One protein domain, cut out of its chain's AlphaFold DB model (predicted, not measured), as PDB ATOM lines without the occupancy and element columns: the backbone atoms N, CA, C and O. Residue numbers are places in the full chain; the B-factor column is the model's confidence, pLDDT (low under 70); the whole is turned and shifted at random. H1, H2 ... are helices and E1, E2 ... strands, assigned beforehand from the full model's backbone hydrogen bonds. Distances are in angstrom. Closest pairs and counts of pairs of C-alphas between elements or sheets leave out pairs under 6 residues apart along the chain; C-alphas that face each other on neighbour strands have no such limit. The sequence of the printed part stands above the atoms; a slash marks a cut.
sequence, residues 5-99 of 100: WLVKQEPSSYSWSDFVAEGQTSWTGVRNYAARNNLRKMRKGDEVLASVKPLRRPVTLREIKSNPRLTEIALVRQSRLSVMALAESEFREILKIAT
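Overview. This is residues 5 to 99 of the 100 residues of the protein "EVE domain-containing protein" of Verrucomicrobia bacterium (UniProt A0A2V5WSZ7). A small three-stranded sheet, E2 E1 E3, sits in the middle amid loops, with H5, the longest helix, over one face and H2 packed on the edge strand E3, while the short helix H4 only grazes the sheet and the short helices H1 and H3 lie farthest out. The 95 printed residues hold five named helices and three named strands, in the order E1 H1 H2 E2 H3 H4 E3 H5, with under half of the residues in them. The mixed sheet runs E2 E1 E3, and the class is mixed, helices and strands. The whole is compact and rounded, with a radius of gyration of the C-alphas of 13.3 A and spans of 35 by 30 by 26 A.

Along the chain. E1, residues 5 to 7, begins at C-alpha 5 (163.681, 180.966, 234.810). H1 is residues 16 to 22, 10.0 A long, and H2 residues 33 to 39, 9.9 A. E2 is residues 47 to 50, 10.0 A; H3 is 61 to 66, H4 74 to 77. E3 is residues 83 to 86, 10.0 A. H5, residues 88 to 99, 16.7 A, ends at C-alpha 99 (147.176, 189.655, 236.929).

Arrangement. E1 and E2 are parallel, with N 7 and O 49 2.8 A apart; E1 and E3 are antiparallel, with N 6 and O 84 2.9 A apart. E1, H1, H2 and E2 make a strand-helix-strand unit, two parallel neighbour strands with helices between, its crossover right-handed. There are three layers, helices on both faces of the sheet: H5 on one, at a height of 10.7 A, and H2 on the other, its closest C-alphas to E3 those of Ala 35 and Val 83, 4.7 A. H4 only grazes the sheet. H3 is close to but not clearly touching H5, C-alphas 64 and 94 being 7.5 A apart. H1 is not on the sheet and is apart from H2. In H1, H2, H3 and H5 every O i to N i+4 pair is within hydrogen-bond range; H4 is too short for one.

Size, cuts and confidence. The C-alphas farthest apart, of Glu 22 and Pro 68, are 37.3 A apart. The printed part has no cut, no link is long, and no printed residue has a pLDDT under 70.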
ATOM      1  N   TRP A   5     162.831 180.353 235.818       98.19
ATOM      2  CA  TRP A   5     163.681 180.966 234.810       98.19
ATOM      3  C   TRP A   5     162.959 182.071 234.051       98.19
ATOM      4  O   TRP A   5     161.743 182.033 233.860       98.19
ATOM      5  N   LEU A   6     163.737 183.029 233.557       97.50
ATOM      6  CA  LEU A   6     163.304 184.021 232.583       97.50
ATOM      7  C   LEU A   6     164.185 183.930 231.342       97.50
ATOM      8  O   LEU A   6     165.417 183.937 231.435       97.50
ATOM      9  N   VAL A   7     163.546 183.873 230.177       96.50
ATOM     10  CA  VAL A   7     164.207 183.844 228.875       96.50
ATOM     11  C   VAL A   7     163.719 184.990 227.991       96.50
ATOM     12  O   VAL A   7     162.521 185.258 227.881       96.50
ATOM     13  N   LYS A   8     164.664 185.697 227.370       94.06
ATOM     14  CA  LYS A   8     164.376 186.731 226.373       94.06
ATOM     15  C   LYS A   8     164.251 186.082 225.006       94.06
ATOM     16  O   LYS A   8     165.160 185.365 224.597       94.06
ATOM     17  N   GLN A   9     163.171 186.391 224.310       90.44
ATOM     18  CA  GLN A   9     162.953 186.048 222.915       90.44
ATOM     19  C   GLN A   9     162.436 187.272 222.163       90.44
ATOM     20  O   GLN A   9     161.614 188.025 222.690       90.44
ATOM     21  N   GLU A  10     162.930 187.459 220.944       81.19
ATOM     22  CA  GLU A  10     162.446 188.493 220.031       81.19
ATOM     23  C   GLU A  10     161.289 187.924 219.189       81.19
ATOM     24  O   GLU A  10     161.490 186.898 218.527       81.19
ATOM     25  N   PRO A  11     160.098 188.559 219.174       78.25
ATOM     26  CA  PRO A  11     158.945 188.069 218.414       78.25
ATOM     27  C   PRO A  11     159.220 187.915 216.916       78.25
ATOM     28  O   PRO A  11     158.677 187.013 216.288       78.25
ATOM     29  N   SER A  12     160.075 188.774 216.350       85.38
ATOM     30  CA  SER A  12     160.449 188.743 214.931       85.38
ATOM     31  C   SER A  12     161.294 187.528 214.548       85.38
ATOM     32  O   SER A  12     161.405 187.221 213.367       85.38
ATOM     33  N   SER A  13     161.928 186.872 215.523       85.75
ATOM     34  CA  SER A  13     162.788 185.710 215.284       85.75
ATOM     35  C   SER A  13     162.045 184.393 215.484       85.75
ATOM     36  O   SER A  13     162.309 183.435 214.768       85.75
ATOM     37  N   TYR A  14     161.160 184.328 216.482       88.56
ATOM     38  CA  TYR A  14     160.293 183.174 216.729       88.56
ATOM     39  C   TYR A  14     159.115 183.615 217.595       88.56
ATOM     40  O   TYR A  14     159.318 184.117 218.711       88.56
ATOM     41  N   SER A  15     157.899 183.467 217.075       91.19
ATOM     42  CA  SER A  15     156.697 183.981 217.724       91.19
ATOM     43  C   SER A  15     156.098 182.973 218.710       91.19
ATOM     44  O   SER A  15     156.379 181.774 218.681       91.19
ATOM     45  N   TRP A  16     155.229 183.453 219.606       91.81
ATOM     46  CA  TRP A  16     154.484 182.553 220.489       91.81
ATOM     47  C   TRP A  16     153.471 181.688 219.727       91.81
ATOM     48  O   TRP A  16     153.238 180.549 220.118       91.81
ATOM     49  N   SER A  17     152.886 182.201 218.640       91.56
ATOM     50  CA  SER A  17     151.977 181.426 217.790       91.56
ATOM     51  C   SER A  17     152.674 180.226 217.157       91.56
ATOM     52  O   SER A  17     152.113 179.134 217.195       91.56
ATOM     53  N   ASP A  18     153.906 180.402 216.670       93.31
ATOM     54  CA  ASP A  18     154.687 179.306 216.079       93.31
ATOM     55  C   ASP A  18     154.984 178.241 217.136       93.31
ATOM     56  O   ASP A  18     154.722 177.059 216.932       93.31
ATOM     57  N   PHE A  19     155.402 178.670 218.335       93.56
ATOM     58  CA  PHE A  19     155.609 177.762 219.464       93.56
ATOM     59  C   PHE A  19     154.370 176.929 219.806       93.56
ATOM     60  O   PHE A  19     154.490 175.733 220.068       93.56
ATOM     61  N   VAL A  20     153.188 177.550 219.826       94.06
ATOM     62  CA  VAL A  20     151.931 176.850 220.123       94.06
ATOM     63  C   VAL A  20     151.575 175.858 219.016       94.06
ATOM     64  O   VAL A  20     151.129 174.758 219.333       94.06
ATOM     65  N   ALA A  21     151.787 176.216 217.747       96.00
ATOM     66  CA  ALA A  21     151.518 175.338 216.611       96.00
ATOM     67  C   ALA A  21     152.466 174.125 216.567       96.00
ATOM     68  O   ALA A  21     152.027 173.011 216.289       96.00
ATOM     69  N   GLU A  22     153.749 174.325 216.879       96.44
ATOM     70  CA  GLU A  22     154.764 173.263 216.899       96.44
ATOM     71  C   GLU A  22     154.702 172.396 218.170       96.44
ATOM     72  O   GLU A  22     155.164 171.254 218.183       96.44
ATOM     73  N   GLY A  23     154.165 172.934 219.269       94.75
ATOM     74  CA  GLY A  23     154.048 172.274 220.575       94.75
ATOM     75  C   GLY A  23     155.367 172.140 221.349       94.75
ATOM     76  O   GLY A  23     155.362 172.095 222.581       94.75
ATOM     77  N   GLN A  24     156.507 172.113 220.658       93.19
ATOM     78  CA  GLN A  24     157.844 172.116 221.246       93.19
ATOM     79  C   GLN A  24     158.853 172.772 220.305       93.19
ATOM     80  O   GLN A  24     158.695 172.742 219.094       93.19
ATOM     81  N   THR A  25     159.937 173.308 220.864       92.50
ATOM     82  CA  THR A  25     161.041 173.859 220.071       92.50
ATOM     83  C   THR A  25     162.375 173.698 220.796       92.50
ATOM     84  O   THR A  25     162.419 173.410 221.997       92.50
ATOM     85  N   SER A  26     163.477 173.895 220.072       92.62
ATOM     86  CA  SER A  26     164.829 173.890 220.633       92.62
ATOM     87  C   SER A  26     165.314 175.310 220.907       92.62
ATOM     88  O   SER A  26     165.306 176.163 220.023       92.62
ATOM     89  N   TRP A  27     165.824 175.560 222.116       92.88
ATOM     90  CA  TRP A  27     166.404 176.859 222.462       92.88
ATOM     91  C   TRP A  27     167.830 176.995 221.908       92.88
ATOM     92  O   TRP A  27     168.808 176.600 222.548       92.88
ATOM     93  N   THR A  28     167.954 177.525 220.692       92.12
ATOM     94  CA  THR A  28     169.228 177.643 219.961       92.12
ATOM     95  C   THR A  28     169.761 179.086 219.938       92.12
ATOM     96  O   THR A  28     169.204 179.988 220.560       92.12
ATOM     97  N   GLY A  29     170.913 179.319 219.293       91.62
ATOM     98  CA  GLY A  29     171.442 180.674 219.059       91.62
ATOM     99  C   GLY A  29     172.090 181.373 220.264       91.62
ATOM    100  O   GLY A  29     172.519 182.522 220.154       91.62
ATOM    101  N   VAL A  30     172.221 180.705 221.414       93.75
ATOM    102  CA  VAL A  30     172.807 181.307 222.625       93.75
ATOM    103  C   VAL A  30     174.329 181.403 222.529       93.75
ATOM    104  O   VAL A  30     175.047 180.419 222.701       93.75
ATOM    105  N   ARG A  31     174.825 182.626 222.313       93.88
ATOM    106  CA  ARG A  31     176.268 182.934 222.228       93.88
ATOM    107  C   ARG A  31     176.879 183.446 223.535       93.88
ATOM    108  O   ARG A  31     178.096 183.456 223.684       93.88
ATOM    109  N   ASN A  32     176.057 183.865 224.499       96.06
ATOM    110  CA  ASN A  32     176.531 184.305 225.810       96.06
ATOM    111  C   ASN A  32     176.840 183.085 226.702       96.06
ATOM    112  O   ASN A  32     175.959 182.262 226.960       96.06
ATOM    113  N   TYR A  33     178.075 182.980 227.205       97.00
ATOM    114  CA  TYR A  33     178.509 181.841 228.020       97.00
ATOM    115  C   TYR A  33     177.714 181.671 229.319       97.00
ATOM    116  O   TYR A  33     177.401 180.539 229.685       97.00
ATOM    117  N   ALA A  34     177.351 182.761 230.000       97.06
ATOM    118  CA  ALA A  34     176.543 182.695 231.215       97.06
ATOM    119  C   ALA A  34     175.119 182.203 230.911       97.06
ATOM    120  O   ALA A  34     174.628 181.310 231.598       97.06
ATOM    121  N   ALA A  35     174.498 182.687 229.828       97.81
ATOM    122  CA  ALA A  35     173.195 182.193 229.376       97.81
ATOM    123  C   ALA A  35     173.247 180.699 229.017       97.81
ATOM    124  O   ALA A  35     172.404 179.923 229.464       97.81
ATOM    125  N   ARG A  36     174.279 180.268 228.278       97.62
ATOM    126  CA  ARG A  36     174.509 178.849 227.957       97.62
ATOM    127  C   ARG A  36     174.659 178.008 229.225       97.62
ATOM    128  O   ARG A  36     174.105 176.917 229.317       97.62
ATOM    129  N   ASN A  37     175.414 178.498 230.204       98.06
ATOM    130  CA  ASN A  37     175.613 177.795 231.468       98.06
ATOM    131  C   ASN A  37     174.318 177.731 232.299       98.06
ATOM    132  O   ASN A  37     174.112 176.740 232.989       98.06
ATOM    133  N   ASN A  38     173.437 178.730 232.204       98.12
ATOM    134  CA  ASN A  38     172.102 178.682 232.804       98.12
ATOM    135  C   ASN A  38     171.206 177.639 232.123       98.12
ATOM    136  O   ASN A  38     170.622 176.821 232.823       98.12
ATOM    137  N   LEU A  39     171.182 177.575 230.786       97.19
ATOM    138  CA  LEU A  39     170.458 176.520 230.058       97.19
ATOM    139  C   LEU A  39     170.897 175.116 230.488       97.19
ATOM    140  O   LEU A  39     170.063 174.251 230.719       97.19
ATOM    141  N   ARG A  40     172.206 174.895 230.668       97.50
ATOM    142  CA  ARG A  40     172.752 173.605 231.134       97.50
ATOM    143  C   ARG A  40     172.296 173.204 232.542       97.50
ATOM    144  O   ARG A  40     172.415 172.037 232.895       97.50
ATOM    145  N   LYS A  41     171.834 174.156 233.358       97.75
ATOM    146  CA  LYS A  41     171.324 173.899 234.714       97.75
ATOM    147  C   LYS A  41     169.829 173.584 234.732       97.75
ATOM    148  O   LYS A  41     169.373 173.016 235.722       97.75
ATOM    149  N   MET A  42     169.092 173.945 233.681       97.62
ATOM    150  CA  MET A  42     167.656 173.687 233.583       97.62
ATOM    151  C   MET A  42     167.368 172.188 233.561       97.62
ATOM    152  O   MET A  42     168.122 171.401 232.981       97.62
ATOM    153  N   ARG A  43     166.244 171.794 234.158       96.94
ATOM    154  CA  ARG A  43     165.747 170.416 234.123       96.94
ATOM    155  C   ARG A  43     164.283 170.356 233.708       96.94
ATOM    156  O   ARG A  43     163.537 171.323 233.828       96.94
ATOM    157  N   LYS A  44     163.857 169.187 233.213       95.69
ATOM    158  CA  LYS A  44     162.435 168.922 232.955       95.69
ATOM    159  C   LYS A  44     161.640 169.165 234.239       95.69
ATOM    160  O   LYS A  44     162.028 168.688 235.303       95.69
ATOM    161  N   GLY A  45     160.534 169.890 234.108       95.75
ATOM    162  CA  GLY A  45     159.700 170.293 235.235       95.75
ATOM    163  C   GLY A  45     160.045 171.660 235.823       95.75
ATOM    164  O   GLY A  45     159.285 172.116 236.667       95.75
ATOM    165  N   ASP A  46     161.114 172.330 235.385       97.62
ATOM    166  CA  ASP A  46     161.335 173.745 235.698       97.62
ATOM    167  C   ASP A  46     160.310 174.646 234.995       97.62
ATOM    168  O   ASP A  46     159.777 174.303 233.937       97.62
ATOM    169  N   GLU A  47     160.047 175.817 235.574       96.88
ATOM    170  CA  GLU A  47     159.137 176.807 234.998       96.88
ATOM    171  C   GLU A  47     159.884 177.976 234.363       96.88
ATOM    172  O   GLU A  47     160.900 178.453 234.871       96.88
ATOM    173  N   VAL A  48     159.358 178.449 233.232       96.06
ATOM    174  CA  VAL A  48     160.014 179.448 232.390       96.06
ATOM    175  C   VAL A  48     159.025 180.542 231.992       96.06
ATOM    176  O   VAL A  48     157.966 180.266 231.423       96.06
ATOM    177  N   LEU A  49     159.400 181.796 232.247       95.62
ATOM    178  CA  LEU A  49     158.791 182.979 231.639       95.62
ATOM    179  C   LEU A  49     159.551 183.329 230.361       95.62
ATOM    180  O   LEU A  49     160.749 183.597 230.414       95.62
ATOM    181  N   ALA A  50     158.859 183.363 229.224       93.38
ATOM    182  CA  ALA A  50     159.409 183.847 227.960       93.38
ATOM    183  C   ALA A  50     158.816 185.221 227.626       93.38
ATOM    184  O   ALA A  50     157.603 185.386 227.718       93.38
ATOM    185  N   SER A  51     159.630 186.194 227.201       88.56
ATOM    186  CA  SER A  51     159.156 187.566 226.913       88.56
ATOM    187  C   SER A  51     158.118 187.666 225.789       88.56
ATOM    188  O   SER A  51     157.387 188.647 225.731       88.56
ATOM    189  N   VAL A  52     158.042 186.661 224.912       87.06
ATOM    190  CA  VAL A  52     157.031 186.563 223.844       87.06
ATOM    191  C   VAL A  52     155.764 185.832 224.277       87.06
ATOM    192  O   VAL A  52     154.759 185.899 223.576       87.06
ATOM    193  N   LYS A  53     155.793 185.123 225.413       89.31
ATOM    194  CA  LYS A  53     154.629 184.394 225.911       89.31
ATOM    195  C   LYS A  53     153.608 185.403 226.444       89.31
ATOM    196  O   LYS A  53     153.926 186.123 227.394       89.31
ATOM    197  N   PRO A  54     152.385 185.449 225.893       87.94
ATOM    198  CA  PRO A  54     151.352 186.330 226.398       87.94
ATOM    199  C   PRO A  54     150.988 185.942 227.834       87.94
ATOM    200  O   PRO A  54     150.838 184.765 228.176       87.94
ATOM    201  N   LEU A  55     150.847 186.964 228.669       91.38
ATOM    202  CA  LEU A  55     150.241 186.889 229.995       91.38
ATOM    203  C   LEU A  55     148.885 187.606 229.950       91.38
ATOM    204  O   LEU A  55     148.555 188.233 228.944       91.38
ATOM    205  N   ARG A  56     148.107 187.548 231.043       91.69
ATOM    206  CA  ARG A  56     146.801 188.231 231.131       91.69
ATOM    207  C   ARG A  56     146.903 189.716 230.764       91.69
ATOM    208  O   ARG A  56     146.059 190.212 230.025       91.69
ATOM    209  N   ARG A  57     147.962 190.390 231.217       94.44
ATOM    210  CA  ARG A  57     148.445 191.635 230.614       94.44
ATOM    211  C   ARG A  57     149.966 191.602 230.454       94.44
ATOM    212  O   ARG A  57     150.640 190.964 231.267       94.44
ATOM    213  N   PRO A  58     150.527 192.315 229.464       92.81
ATOM    214  CA  PRO A  58     151.967 192.504 229.371       92.81
ATOM    215  C   PRO A  58     152.526 193.160 230.640       92.81
ATOM    216  O   PRO A  58     151.955 194.123 231.155       92.81
ATOM    217  N   VAL A  59     153.660 192.649 231.118       95.19
ATOM    218  CA  VAL A  59     154.438 193.263 232.202       95.19
ATOM    219  C   VAL A  59     155.591 194.024 231.572       95.19
ATOM    220  O   VAL A  59     156.465 193.440 230.931       95.19
ATOM    221  N   THR A  60     155.585 195.343 231.722       94.50
ATOM    222  CA  THR A  60     156.580 196.205 231.085       94.50
ATOM    223  C   THR A  60     157.898 196.207 231.858       94.50
ATOM    224  O   THR A  60     157.942 196.057 233.080       94.50
ATOM    225  N   LEU A  61     159.009 196.472 231.161       93.50
ATOM    226  CA  LEU A  61     160.310 196.638 231.818       93.50
ATOM    227  C   LEU A  61     160.307 197.803 232.822       93.50
ATOM    228  O   LEU A  61     161.041 197.762 233.806       93.50
ATOM    229  N   ARG A  62     159.480 198.833 232.587       95.44
ATOM    230  CA  ARG A  62     159.298 199.953 233.519       95.44
ATOM    231  C   ARG A  62     158.715 199.470 234.844       95.44
ATOM    232  O   ARG A  62     159.279 199.798 235.880       95.44
ATOM    233  N   GLU A  63     157.653 198.669 234.801       96.56
ATOM    234  CA  GLU A  63     157.025 198.105 236.002       96.56
ATOM    235  C   GLU A  63     157.989 197.209 236.778       96.56
ATOM    236  O   GLU A  63     158.111 197.353 237.994       96.56
ATOM    237  N   ILE A  64     158.737 196.350 236.072       96.25
ATOM    238  CA  ILE A  64     159.768 195.500 236.684       96.25
ATOM    239  C   ILE A  64     160.817 196.361 237.394       96.25
ATOM    240  O   ILE A  64     161.120 196.121 238.557       96.25
ATOM    241  N   LYS A  65     161.345 197.391 236.721       95.12
ATOM    242  CA  LYS A  65     162.369 198.281 237.289       95.12
ATOM    243  C   LYS A  65     161.862 199.120 238.463       95.12
ATOM    244  O   LYS A  65     162.661 199.490 239.313       95.12
ATOM    245  N   SER A  66     160.569 199.437 238.504       96.25
ATOM    246  CA  SER A  66     159.964 200.186 239.610       96.25
ATOM    247  C   SER A  66     159.587 199.325 240.815       96.25
ATOM    248  O   SER A  66     159.261 199.883 241.858       96.25
ATOM    249  N   ASN A  67     159.598 197.993 240.695       97.31
ATOM    250  CA  ASN A  67     159.213 197.100 241.783       97.31
ATOM    251  C   ASN A  67     160.431 196.778 242.677       97.31
ATOM    252  O   ASN A  67     161.349 196.099 242.208       97.31
ATOM    253  N   PRO A  68     160.438 197.172 243.970       97.12
ATOM    254  CA  PRO A  68     161.556 196.921 244.886       97.12
ATOM    255  C   PRO A  68     161.907 195.439 245.070       97.12
ATOM    256  O   PRO A  68     163.033 195.112 245.421       97.12
ATOM    257  N   ARG A  69     160.959 194.525 244.824       97.44
ATOM    258  CA  ARG A  69     161.188 193.074 244.914       97.44
ATOM    259  C   ARG A  69     161.929 192.501 243.708       97.44
ATOM    260  O   ARG A  69     162.305 191.337 243.739       97.44
ATOM    261  N   LEU A  70     162.094 193.288 242.644       97.69
ATOM    262  CA  LEU A  70     162.650 192.846 241.366       97.69
ATOM    263  C   LEU A  70     163.900 193.634 240.952       97.69
ATOM    264  O   LEU A  70     164.437 193.381 239.877       97.69
ATOM    265  N   THR A  71     164.398 194.574 241.761       93.94
ATOM    266  CA  THR A  71     165.543 195.422 241.373       93.94
ATOM    267  C   THR A  71     166.836 194.631 241.196       93.94
ATOM    268  O   THR A  71     167.681 194.999 240.380       93.94
ATOM    269  N   GLU A  72     166.969 193.515 241.916       95.06
ATOM    270  CA  GLU A  72     168.193 192.716 241.935       95.06
ATOM    271  C   GLU A  72     168.239 191.602 240.886       95.06
ATOM    272  O   GLU A  72     169.285 190.974 240.693       95.06
ATOM    273  N   ILE A  73     167.149 191.371 240.151       97.44
ATOM    274  CA  ILE A  73     167.119 190.280 239.177       97.44
ATOM    275  C   ILE A  73     168.074 190.559 238.015       97.44
ATOM    276  O   ILE A  73     168.309 191.700 237.596       97.44
ATOM    277  N   ALA A  74     168.578 189.486 237.409       96.94
ATOM    278  CA  ALA A  74     169.527 189.597 236.308       96.94
ATOM    279  C   ALA A  74     168.963 190.362 235.093       96.94
ATOM    280  O   ALA A  74     169.733 190.978 234.361       96.94
ATOM    281  N   LEU A  75     167.637 190.405 234.905       96.00
ATOM    282  CA  LEU A  75     167.000 191.190 233.842       96.00
ATOM    283  C   LEU A  75     167.307 192.689 233.976       96.00
ATOM    284  O   LEU A  75     167.504 193.361 232.963       96.00
ATOM    285  N   VAL A  76     167.358 193.193 235.211       95.44
ATOM    286  CA  VAL A  76     167.633 194.600 235.531       95.44
ATOM    287  C   VAL A  76     169.138 194.859 235.540       95.44
ATOM    288  O   VAL A  76     169.600 195.830 234.942       95.44
ATOM    289  N   ARG A  77     169.912 193.963 236.166       95.62
ATOM    290  CA  ARG A  77     171.354 194.154 236.389       95.62
ATOM    291  C   ARG A  77     172.239 193.773 235.197       95.62
ATOM    292  O   ARG A  77     173.365 194.251 235.097       95.62
ATOM    293  N   GLN A  78     171.777 192.894 234.305       94.94
ATOM    294  CA  GLN A  78     172.579 192.296 233.229       94.94
ATOM    295  C   GLN A  78     171.840 192.355 231.885       94.94
ATOM    296  O   GLN A  78     171.302 191.365 231.387       94.94
ATOM    297  N   SER A  79     171.859 193.526 231.245       89.94
ATOM    298  CA  SER A  79     171.103 193.800 230.011       89.94
ATOM    299  C   SER A  79     171.340 192.788 228.880       89.94
ATOM    300  O   SER A  79     170.395 192.426 228.178       89.94
ATOM    301  N   ARG A  80     172.572 192.284 228.730       91.62
ATOM    302  CA  ARG A  80     172.973 191.344 227.664       91.62
ATOM    303  C   ARG A  80     172.735 189.866 227.987       91.62
ATOM    304  O   ARG A  80     173.013 189.017 227.141       91.62
ATOM    305  N   LEU A  81     172.275 189.532 229.191       96.25
ATOM    306  CA  LEU A  81     171.951 188.151 229.536       96.25
ATOM    307  C   LEU A  81     170.555 187.811 228.991       96.25
ATOM    308  O   LEU A  81     169.618 188.586 229.169       96.25
ATOM    309  N   SER A  82     170.415 186.680 228.295       96.25
ATOM    310  CA  SER A  82     169.148 186.260 227.670       96.25
ATOM    311  C   SER A  82     168.457 185.102 228.386       96.25
ATOM    312  O   SER A  82     167.267 184.905 228.186       96.25
ATOM    313  N   VAL A  83     169.176 184.363 229.232       97.50
ATOM    314  CA  VAL A  83     168.648 183.241 230.018       97.50
ATOM    315  C   VAL A  83     169.078 183.438 231.462       97.50
ATOM    316  O   VAL A  83     170.277 183.514 231.744       97.50
ATOM    317  N   MET A  84     168.116 183.542 232.370       97.75
ATOM    318  CA  MET A  84     168.330 183.981 233.749       97.75
ATOM    319  C   MET A  84     167.599 183.074 234.725       97.75
ATOM    320  O   MET A  84     166.458 182.698 234.471       97.75
ATOM    321  N   ALA A  85     168.242 182.767 235.847       97.88
ATOM    322  CA  ALA A  85     167.560 182.182 236.993       97.88
ATOM    323  C   ALA A  85     166.763 183.265 237.733       97.88
ATOM    324  O   ALA A  85     167.195 184.420 237.782       97.88
ATOM    325  N   LEU A  86     165.638 182.867 238.315       97.88
ATOM    326  CA  LEU A  86     164.839 183.665 239.236       97.88
ATOM    327  C   LEU A  86     164.624 182.884 240.532       97.88
ATOM    328  O   LEU A  86     164.492 181.656 240.520       97.88
ATOM    329  N   ALA A  87     164.538 183.602 241.645       97.44
ATOM    330  CA  ALA A  87     163.925 183.065 242.845       97.44
ATOM    331  C   ALA A  87     162.416 182.872 242.617       97.44
ATOM    332  O   ALA A  87     161.780 183.574 241.827       97.44
ATOM    333  N   GLU A  88     161.814 181.937 243.347       97.38
ATOM    334  CA  GLU A  88     160.374 181.678 243.253       97.38
ATOM    335  C   GLU A  88     159.534 182.922 243.585       97.38
ATOM    336  O   GLU A  88     158.537 183.201 242.919       97.38
ATOM    337  N   SER A  89     159.955 183.702 244.584       97.62
ATOM    338  CA  SER A  89     159.303 184.956 244.971       97.62
ATOM    339  C   SER A  89     159.306 185.986 243.839       97.62
ATOM    340  O   SER A  89     158.282 186.619 243.595       97.62
ATOM    341  N   GLU A  90     160.417 186.118 243.115       97.94
ATOM    342  CA  GLU A  90     160.566 187.037 241.979       97.94
ATOM    343  C   GLU A  90     159.686 186.600 240.803       97.94
ATOM    344  O   GLU A  90     158.968 187.406 240.214       97.94
ATOM    345  N   PHE A  91     159.690 185.300 240.494       97.50
ATOM    346  CA  PHE A  91     158.854 184.719 239.445       97.50
ATOM    347  C   PHE A  91     157.362 184.957 239.716       97.50
ATOM    348  O   PHE A  91     156.621 185.420 238.844       97.50
ATOM    349  N   ARG A  92     156.922 184.689 240.951       96.94
ATOM    350  CA  ARG A  92     155.535 184.900 241.381       96.94
ATOM    351  C   ARG A  92     155.154 186.376 241.402       96.94
ATOM    352  O   ARG A  92     154.023 186.701 241.057       96.94
ATOM    353  N   GLU A  93     156.072 187.266 241.767       97.81
ATOM    354  CA  GLU A  93     155.827 188.708 241.735       97.81
ATOM    355  C   GLU A  93     155.589 189.198 240.298       97.81
ATOM    356  O   GLU A  93     154.631 189.929 240.062       97.81
ATOM    357  N   ILE A  94     156.371 188.734 239.314       96.88
ATOM    358  CA  ILE A  94     156.139 189.069 237.895       96.88
ATOM    359  C   ILE A  94     154.749 188.598 237.443       96.88
ATOM    360  O   ILE A  94     154.011 189.362 236.817       96.88
ATOM    361  N   LEU A  95     154.357 187.370 237.794       95.88
ATOM    362  CA  LEU A  95     153.018 186.862 237.482       95.88
ATOM    363  C   LEU A  95     151.912 187.673 238.167       95.88
ATOM    364  O   LEU A  95     150.891 187.954 237.545       95.88
ATOM    365  N   LYS A  96     152.124 188.099 239.416       96.56
ATOM    366  CA  LYS A  96     151.176 188.937 240.156       96.56
ATOM    367  C   LYS A  96     150.942 190.278 239.459       96.56
ATOM    368  O   LYS A  96     149.787 190.686 239.315       96.56
ATOM    369  N   ILE A  97     152.013 190.928 238.989       95.94
ATOM    370  CA  ILE A  97     151.913 192.173 238.210       95.94
ATOM    371  C   ILE A  97     151.026 191.929 236.985       95.94
ATOM    372  O   ILE A  97     150.089 192.684 236.762       95.94
ATOM    373  N   ALA A  98     151.236 190.826 236.260       94.00
ATOM    374  CA  ALA A  98     150.464 190.482 235.065       94.00
ATOM    375  C   ALA A  98     148.970 190.199 235.314       94.00
ATOM    376  O   ALA A  98     148.192 190.128 234.362       94.00
ATOM    377  N   THR A  99     148.566 189.969 236.564       92.00
ATOM    378  CA  THR A  99     147.176 189.655 236.929       92.00
ATOM    379  C   THR A  99     146.421 190.800 237.589       92.00
ATOM    380  O   THR A  99     145.201 190.686 237.711       92.00
TER     381      THR A  99